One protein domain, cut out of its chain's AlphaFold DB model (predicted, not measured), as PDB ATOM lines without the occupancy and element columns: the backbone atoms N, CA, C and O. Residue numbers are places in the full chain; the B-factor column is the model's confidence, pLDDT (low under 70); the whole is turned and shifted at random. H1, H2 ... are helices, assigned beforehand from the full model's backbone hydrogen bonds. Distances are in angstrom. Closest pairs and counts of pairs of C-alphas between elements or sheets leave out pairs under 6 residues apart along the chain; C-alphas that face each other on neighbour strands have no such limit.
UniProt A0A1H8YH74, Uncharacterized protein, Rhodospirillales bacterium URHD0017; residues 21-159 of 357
ATOM      1  N   PHE A  21     210.089 225.590 269.324       79.94
ATOM      2  CA  PHE A  21     210.158 224.974 270.656       79.94
ATOM      3  C   PHE A  21     210.354 223.455 270.640       79.94
ATOM      4  O   PHE A  21     211.030 222.920 271.506       79.94
ATOM      5  N   ILE A  22     209.763 222.753 269.664       83.00
ATOM      6  CA  ILE A  22     209.906 221.294 269.594       83.00
ATOM      7  C   ILE A  22     211.301 220.940 269.096       83.00
ATOM      8  O   ILE A  22     211.909 220.050 269.664       83.00
ATOM      9  N   ASN A  23     211.823 221.635 268.082       83.31
ATOM     10  CA  ASN A  23     213.181 221.372 267.604       83.31
ATOM     11  C   ASN A  23     214.213 221.679 268.696       83.31
ATOM     12  O   ASN A  23     215.023 220.813 268.992       83.31
ATOM     13  N   ALA A  24     214.091 222.832 269.365       86.75
ATOM     14  CA  ALA A  24     214.943 223.180 270.501       86.75
ATOM     15  C   ALA A  24     214.880 222.103 271.596       86.75
ATOM     16  O   ALA A  24     215.907 221.606 272.034       86.75
ATOM     17  N   LEU A  25     213.679 221.653 271.980       87.06
ATOM     18  CA  LEU A  25     213.522 220.591 272.977       87.06
ATOM     19  C   LEU A  25     214.175 219.266 272.540       87.06
ATOM     20  O   LEU A  25     214.786 218.590 273.366       87.06
ATOM     21  N   LEU A  26     214.062 218.889 271.259       87.31
ATOM     22  CA  LEU A  26     214.716 217.691 270.721       87.31
ATOM     23  C   LEU A  26     216.246 217.814 270.786       87.31
ATOM     24  O   LEU A  26     216.916 216.853 271.165       87.31
ATOM     25  N   ASP A  27     216.788 218.983 270.447       87.25
ATOM     26  CA  ASP A  27     218.227 219.247 270.473       87.25
ATOM     27  C   ASP A  27     218.770 219.233 271.905       87.25
ATOM     28  O   ASP A  27     219.748 218.541 272.176       87.25
ATOM     29  N   GLU A  28     218.075 219.851 272.859       90.06
ATOM     30  CA  GLU A  28     218.488 219.836 274.265       90.06
ATOM     31  C   GLU A  28     218.415 218.435 274.898       90.06
ATOM     32  O   GLU A  28     219.237 218.084 275.751       90.06
ATOM     33  N   VAL A  29     217.483 217.580 274.461       91.88
ATOM     34  CA  VAL A  29     217.468 216.168 274.880       91.88
ATOM     35  C   VAL A  29     218.639 215.387 274.277       91.88
ATOM     36  O   VAL A  29     219.252 214.569 274.972       91.88
ATOM     37  N   ARG A  30     218.994 215.635 273.011       90.69
ATOM     38  CA  ARG A  30     220.195 215.038 272.396       90.69
ATOM     39  C   ARG A  30     221.454 215.473 273.141       90.69
ATOM     40  O   ARG A  30     222.266 214.613 273.486       90.69
ATOM     41  N   THR A  31     221.566 216.761 273.471       90.56
ATOM     42  CA  THR A  31     222.645 217.303 274.304       90.56
ATOM     43  C   THR A  31     222.708 216.566 275.636       90.56
ATOM     44  O   THR A  31     223.755 216.005 275.954       90.56
ATOM     45  N   TYR A  32     221.591 216.437 276.365       93.19
ATOM     46  CA  TYR A  32     221.542 215.687 277.628       93.19
ATOM     47  C   TYR A  32     222.057 214.252 277.498       93.19
ATOM     48  O   TYR A  32     222.878 213.806 278.303       93.19
ATOM     49  N   ASN A  33     221.588 213.528 276.481       92.94
ATOM     50  CA  ASN A  33     221.969 212.137 276.258       92.94
ATOM     51  C   ASN A  33     223.449 211.983 275.874       92.94
ATOM     52  O   ASN A  33     224.023 210.925 276.123       92.94
ATOM     53  N   SER A  34     224.079 213.027 275.321       92.38
ATOM     54  CA  SER A  34     225.517 213.042 275.027       92.38
ATOM     55  C   SER A  34     226.399 213.302 276.258       92.38
ATOM     56  O   SER A  34     227.589 212.983 276.240       92.38
ATOM     57  N   ILE A  35     225.838 213.840 277.351       90.81
ATOM     58  CA  ILE A  35     226.593 214.084 278.583       90.81
ATOM     59  C   ILE A  35     226.916 212.734 279.235       90.81
ATOM     60  O   ILE A  35     226.033 212.032 279.746       90.81
ATOM     61  N   SER A  36     228.206 212.384 279.259       85.94
ATOM     62  CA  SER A  36     228.717 211.206 279.975       85.94
ATOM     63  C   SER A  36     228.244 211.193 281.433       85.94
ATOM     64  O   SER A  36     228.037 212.256 282.014       85.94
ATOM     65  N   SER A  37     228.046 210.013 282.032       72.38
ATOM     66  CA  SER A  37     227.647 209.895 283.444       72.38
ATOM     67  C   SER A  37     228.675 210.585 284.341       72.38
ATOM     68  O   SER A  37     229.775 210.055 284.506       72.38
ATOM     69  N   PRO A  38     228.363 211.766 284.898       67.19
ATOM     70  CA  PRO A  38     229.405 212.591 285.467       67.19
ATOM     71  C   PRO A  38     229.540 212.306 286.966       67.19
ATOM     72  O   PRO A  38     228.548 212.095 287.662       67.19
ATOM     73  N   LEU A  39     230.772 212.353 287.482       77.06
ATOM     74  CA  LEU A  39     231.017 212.402 288.933       77.06
ATOM     75  C   LEU A  39     230.395 213.666 289.557       77.06
ATOM     76  O   LEU A  39     229.955 213.645 290.703       77.06
ATOM     77  N   ASN A  40     230.331 214.757 288.787       88.50
ATOM     78  CA  ASN A  40     229.637 215.991 289.138       88.50
ATOM     79  C   ASN A  40     228.290 216.072 288.392       88.50
ATOM     80  O   ASN A  40     228.298 216.256 287.175       88.50
ATOM     81  N   PRO A  41     227.133 216.001 289.071       92.38
ATOM     82  CA  PRO A  41     225.836 216.014 288.400       92.38
ATOM     83  C   PRO A  41     225.433 217.382 287.816       92.38
ATOM     84  O   PRO A  41     224.430 217.435 287.106       92.38
ATOM     85  N   GLN A  42     226.185 218.466 288.059       91.75
ATOM     86  CA  GLN A  42     225.838 219.831 287.631       91.75
ATOM     87  C   GLN A  42     225.544 219.974 286.127       91.75
ATOM     88  O   GLN A  42     224.451 220.439 285.816       91.75
ATOM     89  N   PRO A  43     226.388 219.510 285.181       91.06
ATOM     90  CA  PRO A  43     226.102 219.706 283.756       91.06
ATOM     91  C   PRO A  43     224.808 219.011 283.315       91.06
ATOM     92  O   PRO A  43     224.043 219.546 282.517       91.06
ATOM     93  N   LYS A  44     224.523 217.826 283.875       93.50
ATOM     94  CA  LYS A  44     223.252 217.132 283.635       93.50
ATOM     95  C   LYS A  44     222.077 217.875 284.263       93.50
ATOM     96  O   LYS A  44     221.019 217.932 283.650       93.50
ATOM     97  N   ALA A  45     222.245 218.421 285.463       92.25
ATOM     98  CA  ALA A  45     221.210 219.185 286.149       92.25
ATOM     99  C   ALA A  45     220.822 220.454 285.375       92.25
ATOM    100  O   ALA A  45     219.633 220.696 285.169       92.25
ATOM    101  N   ASP A  46     221.816 221.208 284.897       89.44
ATOM    102  CA  ASP A  46     221.613 222.422 284.102       89.44
ATOM    103  C   ASP A  46     220.865 222.089 282.808       89.44
ATOM    104  O   ASP A  46     219.860 222.713 282.472       89.44
ATOM    105  N   GLN A  47     221.286 221.020 282.132       91.38
ATOM    106  CA  GLN A  47     220.649 220.565 280.905       91.38
ATOM    107  C   GLN A  47     219.191 220.122 281.116       91.38
ATOM    108  O   GLN A  47     218.312 220.428 280.309       91.38
ATOM    109  N   LEU A  48     218.897 219.421 282.216       92.25
ATOM    110  CA  LEU A  48     217.525 219.037 282.555       92.25
ATOM    111  C   LEU A  48     216.647 220.253 282.890       92.25
ATOM    112  O   LEU A  48     215.458 220.233 282.574       92.25
ATOM    113  N   LEU A  49     217.204 221.306 283.502       89.25
ATOM    114  CA  LEU A  49     216.477 222.554 283.755       89.25
ATOM    115  C   LEU A  49     216.057 223.224 282.440       89.25
ATOM    116  O   LEU A  49     214.892 223.597 282.307       89.25
ATOM    117  N   VAL A  50     216.963 223.307 281.461       88.56
ATOM    118  CA  VAL A  50     216.662 223.861 280.128       88.56
ATOM    119  C   VAL A  50     215.539 223.069 279.447       88.56
ATOM    120  O   VAL A  50     214.589 223.654 278.925       88.56
ATOM    121  N   ILE A  51     215.585 221.733 279.515       90.38
ATOM    122  CA  ILE A  51     214.518 220.863 278.995       90.38
ATOM    123  C   ILE A  51     213.171 221.187 279.661       90.38
ATOM    124  O   ILE A  51     212.157 221.306 278.970       90.38
ATOM    125  N   CYS A  52     213.141 221.362 280.986       88.69
ATOM    126  CA  CYS A  52     211.924 221.747 281.704       88.69
ATOM    127  C   CYS A  52     211.394 223.126 281.282       88.69
ATOM    128  O   CYS A  52     210.183 223.274 281.119       88.69
ATOM    129  N   GLN A  53     212.272 224.111 281.075       86.44
ATOM    130  CA  GLN A  53     211.893 225.452 280.614       86.44
ATOM    131  C   GLN A  53     211.272 225.406 279.215       86.44
ATOM    132  O   GLN A  53     210.167 225.902 279.019       86.44
ATOM    133  N   LEU A  54     211.919 224.735 278.259       87.56
ATOM    134  CA  LEU A  54     211.400 224.591 276.893       87.56
ATOM    135  C   LEU A  54     210.070 223.830 276.843       87.56
ATOM    136  O   LEU A  54     209.184 224.168 276.055       87.56
ATOM    137  N   ALA A  55     209.913 222.809 277.689       89.62
ATOM    138  CA  ALA A  55     208.651 222.100 277.852       89.62
ATOM    139  C   ALA A  55     207.540 223.034 278.361       89.62
ATOM    140  O   ALA A  55     206.447 223.048 277.792       89.62
ATOM    141  N   ALA A  56     207.829 223.835 279.389       88.62
ATOM    142  CA  ALA A  56     206.885 224.797 279.945       88.62
ATOM    143  C   ALA A  56     206.496 225.876 278.925       88.62
ATOM    144  O   ALA A  56     205.305 226.080 278.700       88.62
ATOM    145  N   GLU A  57     207.473 226.457 278.225       88.06
ATOM    146  CA  GLU A  57     207.268 227.423 277.138       88.06
ATOM    147  C   GLU A  57     206.377 226.869 276.020       88.06
ATOM    148  O   GLU A  57     205.473 227.539 275.512       88.06
ATOM    149  N   TYR A  58     206.575 225.605 275.630       89.44
ATOM    150  CA  TYR A  58     205.695 224.982 274.646       89.44
ATOM    151  C   TYR A  58     204.257 224.834 275.171       89.44
ATOM    152  O   TYR A  58     203.300 225.065 274.421       89.44
ATOM    153  N   CYS A  59     204.097 224.436 276.435       90.69
ATOM    154  CA  CYS A  59     202.795 224.240 277.068       90.69
ATOM    155  C   CYS A  59     202.064 225.559 277.369       90.69
ATOM    156  O   CYS A  59     200.840 225.560 277.436       90.69
ATOM    157  N   THR A  60     202.758 226.692 277.477       90.62
ATOM    158  CA  THR A  60     202.147 228.033 277.574       90.62
ATOM    159  C   THR A  60     201.964 228.695 276.206       90.62
ATOM    160  O   THR A  60     201.138 229.591 276.047       90.62
ATOM    161  N   SER A  61     202.677 228.230 275.177       89.00
ATOM    162  CA  SER A  61     202.638 228.782 273.816       89.00
ATOM    163  C   SER A  61     201.284 228.631 273.115       89.00
ATOM    164  O   SER A  61     201.001 229.397 272.192       89.00
ATOM    165  N   LYS A  62     200.504 227.593 273.437       86.81
ATOM    166  CA  LYS A  62     199.179 227.329 272.845       86.81
ATOM    167  C   LYS A  62     198.437 226.234 273.614       86.81
ATOM    168  O   LYS A  62     199.073 225.247 273.998       86.81
ATOM    169  N   PRO A  63     197.107 226.333 273.747       87.88
ATOM    170  CA  PRO A  63     196.330 225.330 274.461       87.88
ATOM    171  C   PRO A  63     196.253 224.012 273.664       87.88
ATOM    172  O   PRO A  63     196.392 224.005 272.427       87.88
ATOM    173  N   PRO A  64     196.030 222.869 274.336       85.06
ATOM    174  CA  PRO A  64     195.905 221.582 273.673       85.06
ATOM    175  C   PRO A  64     194.562 221.508 272.933       85.06
ATOM    176  O   PRO A  64     193.518 221.863 273.466       85.06
ATOM    177  N   ARG A  65     194.575 221.020 271.685       78.75
ATOM    178  CA  ARG A  65     193.355 220.819 270.884       78.75
ATOM    179  C   ARG A  65     192.974 219.351 270.811       78.75
ATOM    180  O   ARG A  65     193.803 218.522 270.430       78.75
ATOM    181  N   PHE A  66     191.702 219.069 271.052       67.19
ATOM    182  CA  PHE A  66     191.071 217.797 270.723       67.19
ATOM    183  C   PHE A  66     190.674 217.765 269.242       67.19
ATOM    184  O   PHE A  66     190.473 218.806 268.618       67.19
ATOM    185  N   LYS A  67     190.611 216.573 268.643       61.22
ATOM    186  CA  LYS A  67     190.080 216.405 267.281       61.22
ATOM    187  C   LYS A  67     188.643 215.913 267.417       61.22
ATOM    188  O   LYS A  67     188.439 214.878 268.045       61.22
ATOM    189  N   ASN A  68     187.691 216.619 266.808       59.69
ATOM    190  CA  ASN A  68     186.261 216.278 266.819       59.69
ATOM    191  C   ASN A  68     185.705 216.065 268.242       59.69
ATOM    192  O   ASN A  68     185.044 215.058 268.483       59.69
ATOM    193  N   ASP A  69     186.079 216.928 269.192       54.66
ATOM    194  CA  ASP A  69     185.669 216.865 270.607       54.66
ATOM    195  C   ASP A  69     185.971 215.539 271.331       54.66
ATOM    196  O   ASP A  69     185.497 215.296 272.440       54.66
ATOM    197  N   LYS A  70     186.816 214.677 270.744       53.34
ATOM    198  CA  LYS A  70     187.285 213.440 271.370       53.34
ATOM    199  C   LYS A  70     188.646 213.656 272.049       53.34
ATOM    200  O   LYS A  70     189.591 214.108 271.380       53.34
ATOM    201  N   PRO A  71     188.792 213.272 273.336       54.00
ATOM    202  CA  PRO A  71     190.091 213.149 273.995       54.00
ATOM    203  C   PRO A  71     191.079 212.350 273.123       54.00
ATOM    204  O   PRO A  71     190.705 211.309 272.587       54.00
ATOM    205  N   GLY A  72     192.315 212.834 272.931       53.28
ATOM    206  CA  GLY A  72     193.382 212.064 272.255       53.28
ATOM    207  C   GLY A  72     193.674 212.359 270.775       53.28
ATOM    208  O   GLY A  72     194.659 211.860 270.238       53.28
ATOM    209  N   GLY A  73     192.865 213.157 270.067       58.53
ATOM    210  CA  GLY A  73     192.953 213.177 268.593       58.53
ATOM    211  C   GLY A  73     193.845 214.248 267.933       58.53
ATOM    212  O   GLY A  73     194.264 214.083 266.781       58.53
ATOM    213  N   GLY A  74     194.115 215.375 268.597       74.12
ATOM    214  CA  GLY A  74     194.791 216.522 267.976       74.12
ATOM    215  C   GLY A  74     196.320 216.454 268.041       74.12
ATOM    216  O   GLY A  74     196.900 215.921 268.982       74.12
ATOM    217  N   LYS A  75     197.011 217.031 267.044       80.81
ATOM    218  CA  LYS A  75     198.490 217.087 267.010       80.81
ATOM    219  C   LYS A  75     199.077 217.803 268.233       80.81
ATOM    220  O   LYS A  75     200.101 217.375 268.748       80.81
ATOM    221  N   THR A  76     198.451 218.891 268.683       82.19
ATOM    222  CA  THR A  76     198.913 219.636 269.863       82.19
ATOM    223  C   THR A  76     198.714 218.831 271.144       82.19
ATOM    224  O   THR A  76     199.622 218.816 271.962       82.19
ATOM    225  N   PHE A  77     197.588 218.122 271.281       83.81
ATOM    226  CA  PHE A  77     197.321 217.258 272.433       83.81
ATOM    227  C   PHE A  77     198.368 216.146 272.568       83.81
ATOM    228  O   PHE A  77     198.996 216.030 273.610       83.81
ATOM    229  N   ARG A  78     198.668 215.425 271.479       84.00
ATOM    230  CA  ARG A  78     199.717 214.387 271.489       84.00
ATOM    231  C   ARG A  78     201.098 214.923 271.875       84.00
ATOM    232  O   ARG A  78     201.873 214.233 272.516       84.00
ATOM    233  N   ARG A  79     201.409 216.169 271.502       87.31
ATOM    234  CA  ARG A  79     202.662 216.822 271.913       87.31
ATOM    235  C   ARG A  79     202.680 217.180 273.395       87.31
ATOM    236  O   ARG A  79     203.741 217.097 273.993       87.31
ATOM    237  N   TRP A  80     201.541 217.569 273.967       88.00
ATOM    238  CA  TRP A  80     201.424 217.750 275.416       88.00
ATOM    239  C   TRP A  80     201.647 216.423 276.144       88.00
ATOM    240  O   TRP A  80     202.476 216.380 277.040       88.00
ATOM    241  N   GLU A  81     201.014 215.332 275.701       86.56
ATOM    242  CA  GLU A  81     201.235 214.003 276.301       86.56
ATOM    243  C   GLU A  81     202.701 213.567 276.218       86.56
ATOM    244  O   GLU A  81     203.270 213.093 277.199       86.56
ATOM    245  N   ALA A  82     203.345 213.790 275.073       87.81
ATOM    246  CA  ALA A  82     204.752 213.462 274.903       87.81
ATOM    247  C   ALA A  82     205.673 214.335 275.789       87.81
ATOM    248  O   ALA A  82     206.677 213.842 276.303       87.81
ATOM    249  N   ILE A  83     205.322 215.607 276.027       89.69
ATOM    250  CA  ILE A  83     206.013 216.465 277.006       89.69
ATOM    251  C   ILE A  83     205.781 215.973 278.436       89.69
ATOM    252  O   ILE A  83     206.737 215.892 279.204       89.69
ATOM    253  N   ASP A  84     204.553 215.602 278.799       88.81
ATOM    254  CA  ASP A  84     204.244 215.061 280.124       88.81
ATOM    255  C   ASP A  84     205.067 213.780 280.385       88.81
ATOM    256  O   ASP A  84     205.657 213.611 281.459       88.81
ATOM    257  N   ASN A  85     205.178 212.906 279.377       90.00
ATOM    258  CA  ASN A  85     206.029 211.715 279.410       90.00
ATOM    259  C   ASN A  85     207.511 212.080 279.583       90.00
ATOM    260  O   ASN A  85     208.185 211.506 280.444       90.00
ATOM    261  N   LEU A  86     208.019 213.055 278.822       91.62
ATOM    262  CA  LEU A  86     209.395 213.546 278.945       91.62
ATOM    263  C   LEU A  86     209.681 214.095 280.351       91.62
ATOM    264  O   LEU A  86     210.681 213.724 280.958       91.62
ATOM    265  N   LEU A  87     208.789 214.907 280.924       90.38
ATOM    266  CA  LEU A  87     208.938 215.435 282.287       90.38
ATOM    267  C   LEU A  87     208.882 214.327 283.348       90.38
ATOM    268  O   LEU A  87     209.561 214.401 284.377       90.38
ATOM    269  N   GLY A  88     208.125 213.258 283.089       90.56
ATOM    270  CA  GLY A  88     208.161 212.031 283.881       90.56
ATOM    271  C   GLY A  88     209.532 211.348 283.867       90.56
ATOM    272  O   GLY A  88     209.988 210.881 284.914       90.56
ATOM    273  N   GLN A  89     210.204 211.316 282.716       93.06
ATOM    274  CA  GLN A  89     211.566 210.790 282.577       93.06
ATOM    275  C   GLN A  89     212.604 211.704 283.236       93.06
ATOM    276  O   GLN A  89     213.427 211.214 284.008       93.06
ATOM    277  N   VAL A  90     212.511 213.023 283.025       92.50
ATOM    278  CA  VAL A  90     213.357 214.024 283.696       92.50
ATOM    279  C   VAL A  90     213.310 213.822 285.206       92.50
ATOM    280  O   VAL A  90     214.352 213.690 285.838       92.50
ATOM    281  N   ALA A  91     212.121 213.689 285.797       91.06
ATOM    282  CA  ALA A  91     211.998 213.483 287.237       91.06
ATOM    283  C   ALA A  91     212.684 212.196 287.742       91.06
ATOM    284  O   ALA A  91     213.220 212.187 288.853       91.06
ATOM    285  N   LYS A  92     212.686 211.116 286.948       92.81
ATOM    286  CA  LYS A  92     213.410 209.873 287.275       92.81
ATOM    287  C   LYS A  92     214.925 210.065 287.190       92.81
ATOM    288  O   LYS A  92     215.646 209.583 288.063       92.81
ATOM    289  N   GLU A  93     215.408 210.786 286.182       93.75
ATOM    290  CA  GLU A  93     216.833 211.115 286.046       93.75
ATOM    291  C   GLU A  93     217.308 212.012 287.198       93.75
ATOM    292  O   GLU A  93     218.307 211.706 287.841       93.75
ATOM    293  N   VAL A  94     216.543 213.051 287.559       93.44
ATOM    294  CA  VAL A  94     216.812 213.905 288.733       93.44
ATOM    295  C   VAL A  94     216.951 213.072 290.004       93.44
ATOM    296  O   VAL A  94     217.901 213.251 290.766       93.44
ATOM    297  N   GLN A  95     216.039 212.120 290.220       92.94
ATOM    298  CA  GLN A  95     216.106 211.214 291.364       92.94
ATOM    299  C   GLN A  95     217.350 210.314 291.320       92.94
ATOM    300  O   GLN A  95     218.002 210.129 292.349       92.94
ATOM    301  N   THR A  96     217.698 209.786 290.144       92.88
ATOM    302  CA  THR A  96     218.873 208.921 289.934       92.88
ATOM    303  C   THR A  96     220.177 209.667 290.216       92.88
ATOM    304  O   THR A  96     221.066 209.131 290.872       92.88
ATOM    305  N   LEU A  97     220.254 210.939 289.821       93.31
ATOM    306  CA  LEU A  97     221.365 211.843 290.133       93.31
ATOM    307  C   LEU A  97     221.394 212.279 291.608       93.31
ATOM    308  O   LEU A  97     222.318 212.964 292.039       93.31
ATOM    309  N   GLY A  98     220.386 211.896 292.393       93.94
ATOM    310  CA  GLY A  98     220.281 212.258 293.798       93.94
ATOM    311  C   GLY A  98     219.919 213.715 294.050       93.94
ATOM    312  O   GLY A  98     220.226 214.241 295.119       93.94
ATOM    313  N   LEU A  99     219.261 214.348 293.085       95.50
ATOM    314  CA  LEU A  99     218.870 215.747 293.115       95.50
ATOM    315  C   LEU A  99     217.373 215.906 293.409       95.50
ATOM    316  O   LEU A  99     216.601 214.946 293.482       95.50
ATOM    317  N   ARG A 100     216.965 217.160 293.579       94.06
ATOM    318  CA  ARG A 100     215.586 217.626 293.675       94.06
ATOM    319  C   ARG A 100     215.387 218.777 292.708       94.06
ATOM    320  O   ARG A 100     216.248 219.633 292.558       94.06
ATOM    321  N   MET A 101     214.222 218.800 292.092       89.94
ATOM    322  CA  MET A 101     213.741 219.886 291.246       89.94
ATOM    323  C   MET A 101     212.559 220.567 291.938       89.94
ATOM    324  O   MET A 101     212.027 220.025 292.913       89.94
ATOM    325  N   LEU A 102     212.147 221.732 291.439       85.62
ATOM    326  CA  LEU A 102     210.952 222.413 291.934       85.62
ATOM    327  C   LEU A 102     209.743 221.464 291.895       85.62
ATOM    328  O   LEU A 102     209.502 220.763 290.909       85.62
ATOM    329  N   HIS A 103     208.993 221.411 292.993       82.44
ATOM    330  CA  HIS A 103     207.859 220.510 293.150       82.44
ATOM    331  C   HIS A 103     206.633 221.032 292.399       82.44
ATOM    332  O   HIS A 103     205.788 221.714 292.967       82.44
ATOM    333  N   SER A 104     206.545 220.718 291.111       78.69
ATOM    334  CA  SER A 104     205.486 221.203 290.226       78.69
ATOM    335  C   SER A 104     204.732 220.038 289.562       78.69
ATOM    336  O   SER A 104     205.337 218.978 289.338       78.69
ATOM    337  N   PRO A 105     203.427 220.180 289.241       80.56
ATOM    338  CA  PRO A 105     202.683 219.175 288.490       80.56
ATOM    339  C   PRO A 105     203.405 218.817 287.192       80.56
ATOM    340  O   PRO A 105     203.803 219.685 286.419       80.56
ATOM    341  N   ARG A 106     203.595 217.518 286.953       78.00
ATOM    342  CA  ARG A 106     204.287 217.024 285.747       78.00
ATOM    343  C   ARG A 106     203.392 217.025 284.518       78.00
ATOM    344  O   ARG A 106     203.894 217.123 283.410       78.00
ATOM    345  N   LYS A 107     202.085 216.885 284.744       84.75
ATOM    346  CA  LYS A 107     201.056 216.910 283.715       84.75
ATOM    347  C   LYS A 107     200.522 218.330 283.604       84.75
ATOM    348  O   LYS A 107     199.804 218.782 284.498       84.75
ATOM    349  N   PHE A 108     200.861 219.040 282.529       83.81
ATOM    350  CA  PHE A 108     200.453 220.446 282.387       83.81
ATOM    351  C   PHE A 108     198.931 220.593 282.366       83.81
ATOM    352  O   PHE A 108     198.380 221.503 282.977       83.81
ATOM    353  N   SER A 109     198.226 219.638 281.757       80.44
ATOM    354  CA  SER A 109     196.761 219.664 281.692       80.44
ATOM    355  C   SER A 109     196.061 219.476 283.046       80.44
ATOM    356  O   SER A 109     194.841 219.594 283.101       80.44
ATOM    357  N   SER A 110     196.781 219.103 284.110       81.25
ATOM    358  CA  SER A 110     196.229 219.000 285.467       81.25
ATOM    359  C   SER A 110     196.608 220.176 286.365       81.25
ATOM    360  O   SER A 110     196.233 220.176 287.533       81.25
ATOM    361  N   ILE A 111     197.364 221.158 285.860       83.38
ATOM    362  CA  ILE A 111     197.695 222.363 286.625       83.38
ATOM    363  C   ILE A 111     196.401 223.104 286.996       83.38
ATOM    364  O   ILE A 111     195.496 223.238 286.175       83.38
ATOM    365  N   GLY A 112     196.318 223.548 288.253       69.50
ATOM    366  CA  GLY A 112     195.171 224.264 288.820       69.50
ATOM    367  C   GLY A 112     193.996 223.368 289.228       69.50
ATOM    368  O   GLY A 112     193.057 223.849 289.859       69.50
ATOM    369  N   VAL A 113     194.050 222.058 288.955       67.69
ATOM    370  CA  VAL A 113     193.108 221.088 289.534       67.69
ATOM    371  C   VAL A 113     193.505 220.844 290.996       67.69
ATOM    372  O   VAL A 113     194.645 220.473 291.269       67.69
ATOM    373  N   ASN A 114     192.576 221.047 291.937       59.34
ATOM    374  CA  ASN A 114     192.805 220.977 293.392       59.34
ATOM    375  C   ASN A 114     193.855 221.980 293.921       59.34
ATOM    376  O   ASN A 114     194.679 221.616 294.757       59.34
ATOM    377  N   GLU A 115     193.856 223.220 293.415       54.97
ATOM    378  CA  GLU A 115     194.726 224.314 293.899       54.97
ATOM    379  C   GLU A 115     196.238 224.017 293.795       54.97
ATOM    380  O   GLU A 115     197.068 224.584 294.508       54.97
ATOM    381  N   SER A 116     196.634 223.125 292.879       64.44
ATOM    382  CA  SER A 116     198.037 222.754 292.716       64.44
ATOM    383  C   SER A 116     198.858 223.934 292.174       64.44
ATOM    384  O   SER A 116     198.746 224.285 290.995       64.44
ATOM    385  N   ARG A 117     199.721 224.511 293.013       74.56
ATOM    386  CA  ARG A 117     200.750 225.483 292.610       74.56
ATOM    387  C   ARG A 117     201.633 224.901 291.499       74.56
ATOM    388  O   ARG A 117     202.068 223.756 291.611       74.56
ATOM    389  N   SER A 118     201.929 225.683 290.459       80.81
ATOM    390  CA  SER A 118     202.865 225.285 289.399       80.81
ATOM    391  C   SER A 118     204.089 226.187 289.382       80.81
ATOM    392  O   SER A 118     204.042 227.312 288.887       80.81
ATOM    393  N   TYR A 119     205.212 225.663 289.868       77.75
ATOM    394  CA  TYR A 119     206.498 226.351 289.745       77.75
ATOM    395  C   TYR A 119     207.030 226.352 288.314       77.75
ATOM    396  O   TYR A 119     207.924 227.125 288.005       77.75
ATOM    397  N   TRP A 120     206.474 225.521 287.425       79.19
ATOM    398  CA  TRP A 120     206.789 225.621 286.001       79.19
ATOM    399  C   TRP A 120     206.264 226.911 285.399       79.19
ATOM    400  O   TRP A 120     206.970 227.518 284.608       79.19
ATOM    401  N   LEU A 121     205.058 227.332 285.783       80.75
ATOM    402  CA  LEU A 121     204.493 228.587 285.296       80.75
ATOM    403  C   LEU A 121     205.248 229.784 285.866       80.75
ATOM    404  O   LEU A 121     205.546 230.694 285.112       80.75
ATOM    405  N   GLU A 122     205.619 229.745 287.148       77.25
ATOM    406  CA  GLU A 122     206.474 230.770 287.772       77.25
ATOM    407  C   GLU A 122     207.846 230.872 287.080       77.25
ATOM    408  O   GLU A 122     208.358 231.969 286.861       77.25
ATOM    409  N   LEU A 123     208.416 229.727 286.676       74.31
ATOM    410  CA  LEU A 123     209.709 229.657 285.994       74.31
ATOM    411  C   LEU A 123     209.705 230.363 284.627       74.31
ATOM    412  O   LEU A 123     210.733 230.900 284.222       74.31
ATOM    413  N   VAL A 124     208.575 230.332 283.913       79.31
ATOM    414  CA  VAL A 124     208.431 230.914 282.565       79.31
ATOM    415  C   VAL A 124     207.553 232.170 282.530       79.31
ATOM    416  O   VAL A 124     207.268 232.680 281.449       79.31
ATOM    417  N   ASP A 125     207.114 232.677 283.685       73.62
ATOM    418  CA  ASP A 125     206.333 233.910 283.770       73.62
ATOM    419  C   ASP A 125     207.242 235.133 283.585       73.62
ATOM    420  O   ASP A 125     208.139 235.346 284.404       73.62
ATOM    421  N   PRO A 126     206.985 235.994 282.580       65.62
ATOM    422  CA  PRO A 126     207.727 237.240 282.392       65.62
ATOM    423  C   PRO A 126     207.736 238.184 283.608       65.62
ATOM    424  O   PRO A 126     208.614 239.041 283.691       65.62
ATOM    425  N   PHE A 127     206.769 238.055 284.525       63.41
ATOM    426  CA  PHE A 127     206.663 238.872 285.743       63.41
ATOM    427  C   PHE A 127     206.965 238.106 287.039       63.41
ATOM    428  O   PHE A 127     206.892 238.706 288.110       63.41
ATOM    429  N   HIS A 128     207.324 236.818 286.955       64.75
ATOM    430  CA  HIS A 128     207.610 235.950 288.105       64.75
ATOM    431  C   HIS A 128     206.530 235.979 289.205       64.75
ATOM    432  O   HIS A 128     206.835 236.026 290.398       64.75
ATOM    433  N   GLU A 129     205.251 235.956 288.826       65.88
ATOM    434  CA  GLU A 129     204.167 235.852 289.792       65.88
ATOM    435  C   GLU A 129     204.135 234.484 290.477       65.88
ATOM    436  O   GLU A 129     204.598 233.458 289.976       65.88
ATOM    437  N   VAL A 130     203.509 234.468 291.649       65.56
ATOM    438  CA  VAL A 130     203.363 233.272 292.472       65.56
ATOM    439  C   VAL A 130     202.600 232.169 291.733       65.56
ATOM    440  O   VAL A 130     201.461 232.341 291.289       65.56
ATOM    441  N   GLY A 131     203.192 230.974 291.666       70.00
ATOM    442  CA  GLY A 131     202.666 229.875 290.850       70.00
ATOM    443  C   GLY A 131     201.266 229.348 291.209       70.00
ATOM    444  O   GLY A 131     200.748 228.501 290.483       70.00
ATOM    445  N   PHE A 132     200.654 229.773 292.324       73.19
ATOM    446  CA  PHE A 132     199.284 229.371 292.676       73.19
ATOM    447  C   PHE A 132     198.230 230.225 291.954       73.19
ATOM    448  O   PHE A 132     197.242 229.668 291.482       73.19
ATOM    449  N   GLU A 133     198.475 231.530 291.770       76.31
ATOM    450  CA  GLU A 133     197.604 232.392 290.957       76.31
ATOM    451  C   GLU A 133     197.702 232.015 289.478       76.31
ATOM    452  O   GLU A 133     196.688 231.797 288.811       76.31
ATOM    453  N   LEU A 134     198.930 231.820 288.982       82.00
ATOM    454  CA  LEU A 134     199.165 231.383 287.605       82.00
ATOM    455  C   LEU A 134     198.465 230.056 287.299       82.00
ATOM    456  O   LEU A 134     197.869 229.906 286.235       82.00
ATOM    457  N   ALA A 135     198.496 229.098 288.230       85.88
ATOM    458  CA  ALA A 135     197.853 227.802 288.046       85.88
ATOM    459  C   ALA A 135     196.329 227.909 287.877       85.88
ATOM    460  O   ALA A 135     195.759 227.174 287.069       85.88
ATOM    461  N   ARG A 136     195.678 228.833 288.597       85.25
ATOM    462  CA  ARG A 136     194.237 229.092 288.474       85.25
ATOM    463  C   ARG A 136     193.897 229.619 287.083       85.25
ATOM    464  O   ARG A 136     193.083 229.023 286.386       85.25
ATOM    465  N   HIS A 137     194.594 230.665 286.646       89.19
ATOM    466  CA  HIS A 137     194.404 231.222 285.309       89.19
ATOM    467  C   HIS A 137     194.721 230.218 284.198       89.19
ATOM    468  O   HIS A 137     194.037 230.181 283.176       89.19
ATOM    469  N   PHE A 138     195.742 229.382 284.388       90.31
ATOM    470  CA  PHE A 138     196.112 228.353 283.422       90.31
ATOM    471  C   PHE A 138     195.001 227.314 283.253       90.31
ATOM    472  O   PHE A 138     194.695 226.924 282.127       90.31
ATOM    473  N   ALA A 139     194.354 226.903 284.351       89.31
ATOM    474  CA  ALA A 139     193.237 225.960 284.325       89.31
ATOM    475  C   ALA A 139     192.000 226.495 283.582       89.31
ATOM    476  O   ALA A 139     191.260 225.699 282.990       89.31
ATOM    477  N   ASP A 140     191.790 227.813 283.607       90.12
ATOM    478  CA  ASP A 140     190.739 228.489 282.843       90.12
ATOM    479  C   ASP A 140     191.127 228.582 281.359       90.12
ATOM    480  O   ASP A 140     190.377 228.143 280.486       90.12
ATOM    481  N   TRP A 141     192.351 229.034 281.070       92.25
ATOM    482  CA  TRP A 141     192.875 229.180 279.708       92.25
ATOM    483  C   TRP A 141     192.855 227.875 278.898       92.25
ATOM    484  O   TRP A 141     192.472 227.887 277.729       92.25
ATOM    485  N   ILE A 142     193.205 226.727 279.495       89.88
ATOM    486  CA  ILE A 142     193.189 225.437 278.774       89.88
ATOM    487  C   ILE A 142     191.779 224.979 278.356       89.88
ATOM    488  O   ILE A 142     191.669 224.050 277.554       89.88
ATOM    489  N   LYS A 143     190.715 225.581 278.908       88.88
ATOM    490  CA  LYS A 143     189.305 225.280 278.596       88.88
ATOM    491  C   LYS A 143     188.638 226.371 277.753       88.88
ATOM    492  O   LYS A 143     187.551 226.137 277.220       88.88
ATOM    493  N   ASP A 144     189.272 227.536 277.635       90.56
ATOM    494  CA  ASP A 144     188.735 228.708 276.953       90.56
ATOM    495  C   ASP A 144     188.627 228.473 275.436       90.56
ATOM    496  O   ASP A 144     189.621 228.237 274.742       90.56
ATOM    497  N   GLN A 145     187.401 228.507 274.908       88.94
ATOM    498  CA  GLN A 145     187.139 228.179 273.504       88.94
ATOM    499  C   GLN A 145     187.737 229.205 272.542       88.94
ATOM    500  O   GLN A 145     188.214 228.822 271.472       88.94
ATOM    501  N   ASP A 146     187.776 230.482 272.916       88.44
ATOM    502  CA  ASP A 146     188.336 231.533 272.070       88.44
ATOM    503  C   ASP A 146     189.857 231.415 272.009       88.44
ATOM    504  O   ASP A 146     190.435 231.447 270.919       88.44
ATOM    505  N   ALA A 147     190.517 231.180 273.143       89.38
ATOM    506  CA  ALA A 147     191.949 230.913 273.193       89.38
ATOM    507  C   ALA A 147     192.306 229.651 272.395       89.38
ATOM    508  O   ALA A 147     193.264 229.647 271.612       89.38
ATOM    509  N   ILE A 148     191.501 228.590 272.520       87.94
ATOM    510  CA  ILE A 148     191.674 227.351 271.761       87.94
ATOM    511  C   ILE A 148     191.533 227.601 270.261       87.94
ATOM    512  O   ILE A 148     192.417 227.180 269.505       87.94
ATOM    513  N   ASN A 149     190.477 228.287 269.820       85.44
ATOM    514  CA  ASN A 149     190.166 228.530 268.409       85.44
ATOM    515  C   ASN A 149     191.156 229.494 267.747       85.44
ATOM    516  O   ASN A 149     191.623 229.216 266.636       85.44
ATOM    517  N   ASN A 150     191.572 230.536 268.463       87.19
ATOM    518  CA  ASN A 150     192.499 231.559 267.973       87.19
ATOM    519  C   ASN A 150     193.975 231.216 268.209       87.19
ATOM    520  O   ASN A 150     194.855 231.866 267.653       87.19
ATOM    521  N   ARG A 151     194.263 230.143 268.962       86.69
ATOM    522  CA  ARG A 151     195.623 229.737 269.365       86.69
ATOM    523  C   ARG A 151     196.338 230.796 270.205       86.69
ATOM    524  O   ARG A 151     197.558 230.924 270.104       86.69
ATOM    525  N   THR A 152     195.584 231.514 271.025       89.31
ATOM    526  CA  THR A 152     196.102 232.518 271.956       89.31
ATOM    527  C   THR A 152     197.022 231.842 272.967       89.31
ATOM    528  O   THR A 152     196.639 230.837 273.577       89.31
ATOM    529  N   SER A 153     198.242 232.357 273.134       91.06
ATOM    530  CA  SER A 153     199.146 231.863 274.175       91.06
ATOM    531  C   SER A 153     198.575 232.165 275.565       91.06
ATOM    532  O   SER A 153     197.693 233.012 275.716       91.06
ATOM    533  N   PHE A 154     199.068 231.478 276.593       90.75
ATOM    534  CA  PHE A 154     198.655 231.742 277.972       90.75
ATOM    535  C   PHE A 154     198.960 233.190 278.388       90.75
ATOM    536  O   PHE A 154     198.161 233.841 279.057       90.75
ATOM    537  N   TRP A 155     200.088 233.723 277.927       89.06
ATOM    538  CA  TRP A 155     200.535 235.071 278.262       89.06
ATOM    539  C   TRP A 155     199.707 236.145 277.554       89.06
ATOM    540  O   TRP A 155     199.265 237.094 278.201       89.06
ATOM    541  N   ASP A 156     199.389 235.946 276.272       87.81
ATOM    542  CA  ASP A 156     198.481 236.841 275.542       87.81
ATOM    543  C   ASP A 156     197.071 236.820 276.148       87.81
ATOM    544  O   ASP A 156     196.409 237.855 276.229       87.81
ATOM    545  N   TYR A 157     196.611 235.653 276.617       88.88
ATOM    546  CA  TYR A 157     195.329 235.512 277.315       88.88
ATOM    547  C   TYR A 157     195.285 236.344 278.603       88.88
ATOM    548  O   TYR A 157     194.294 237.021 278.876       88.88
ATOM    549  N   LEU A 158     196.394 236.378 279.346       87.69
ATOM    550  CA  LEU A 158     196.573 237.256 280.503       87.69
ATOM    551  C   LEU A 158     196.825 238.727 280.132       87.69
ATOM    552  O   LEU A 158     197.027 239.549 281.025       87.69
ATOM    553  N   LYS A 159     196.806 239.075 278.837       84.62
ATOM    554  CA  LYS A 159     197.146 240.405 278.302       84.62
ATOM    555  C   LYS A 159     198.530 240.876 278.746       84.62
ATOM    556  O   LYS A 159     198.762 242.068 278.953       84.62
TER     557      LYS A 159
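What this domain is: This is residues 21 to 159 of the 357 residues of an uncharacterized protein of Rhodospirillales bacterium URHD0017 (UniProt A0A1H8YH74). Three long helices, H1, H2 and H3, run up and down side by side, with H2 packed on both others, and four short helices, H4 to H7, gather round the end of H2 where residue 61 lies. H4 crosses H2, H7 sits at the last residues of H2, and H6 lies farthest out. The printed part has 139 residues with seven named helices, H1 to H7 in chain order, and no named strand; the class is all helix. The whole is compact, with a radius of gyration of the C-alphas of 15.5 A, yet elongated, spanning 49 by 31 by 24 A.

How they stand to each other: Begin at H1, residues 21 to 34, which forms a helical hairpin with H2, residues 42 to 61: they touch at a shallow tilt of 16 degrees, opposite ways, and the closest C-alphas, of Tyr 32 and Gln 47, are 5.9 A apart. H2 is the hub, touching four other helices. H3, residues 75 to 96, makes the next helical hairpin with H2, at a shallow tilt of 22 degrees, opposite ways; look at the C-alphas of Ala 55 and Ile 83, the closest, 6.3 A apart. H1 and H3 are near each other. With residues 52 to 57 alone, H2 touches H4, residues 119 to 124, about perpendicular at 79 degrees; their closest C-alphas, of Ala 56 and Trp 120, are 6.1 A apart. H4 touches H5, residues 131 to 141, about perpendicular at 77 degrees, closest at the C-alphas of Glu 122 and Gly 131, 5.0 A. H6, residues 145 to 150, touches no helix; it is close to but not clearly touching H5, with the closest C-alphas, of Trp 141 and Ala 147, 6.8 A apart. H7, residues 154 to 157, touches H2 at residues 60 to 61 alone, closest at the C-alphas of Thr 60 and Phe 154, 5.1 A. In H1 to H6 every O i to N i+4 pair is within hydrogen-bond range; H7 is too short for such a pair.

Where its parts are: Find C-alpha 21 at (210.158, 224.974, 270.656), where H1 begins its 19.9 A. H2 starts at C-alpha 42, (225.838, 219.831, 287.631), and runs 28.4 A; H3 runs 31.7 A and H5 14.8 A. H4 and H6 have 6 residues each, and H7 ends at C-alpha 157, (195.329, 235.512, 277.315).

The domain as a whole: The C-alphas of Leu 39 and Asn 68 are the two farthest apart, at 50.1 A. The printed part has no cut. The links H2 to H3, residues 62 to 74, and H3 to H4, residues 97 to 118, are long. The pLDDT is under 70 at residue 38 and residues 66 to 73, 112 to 116 and 126 to 130.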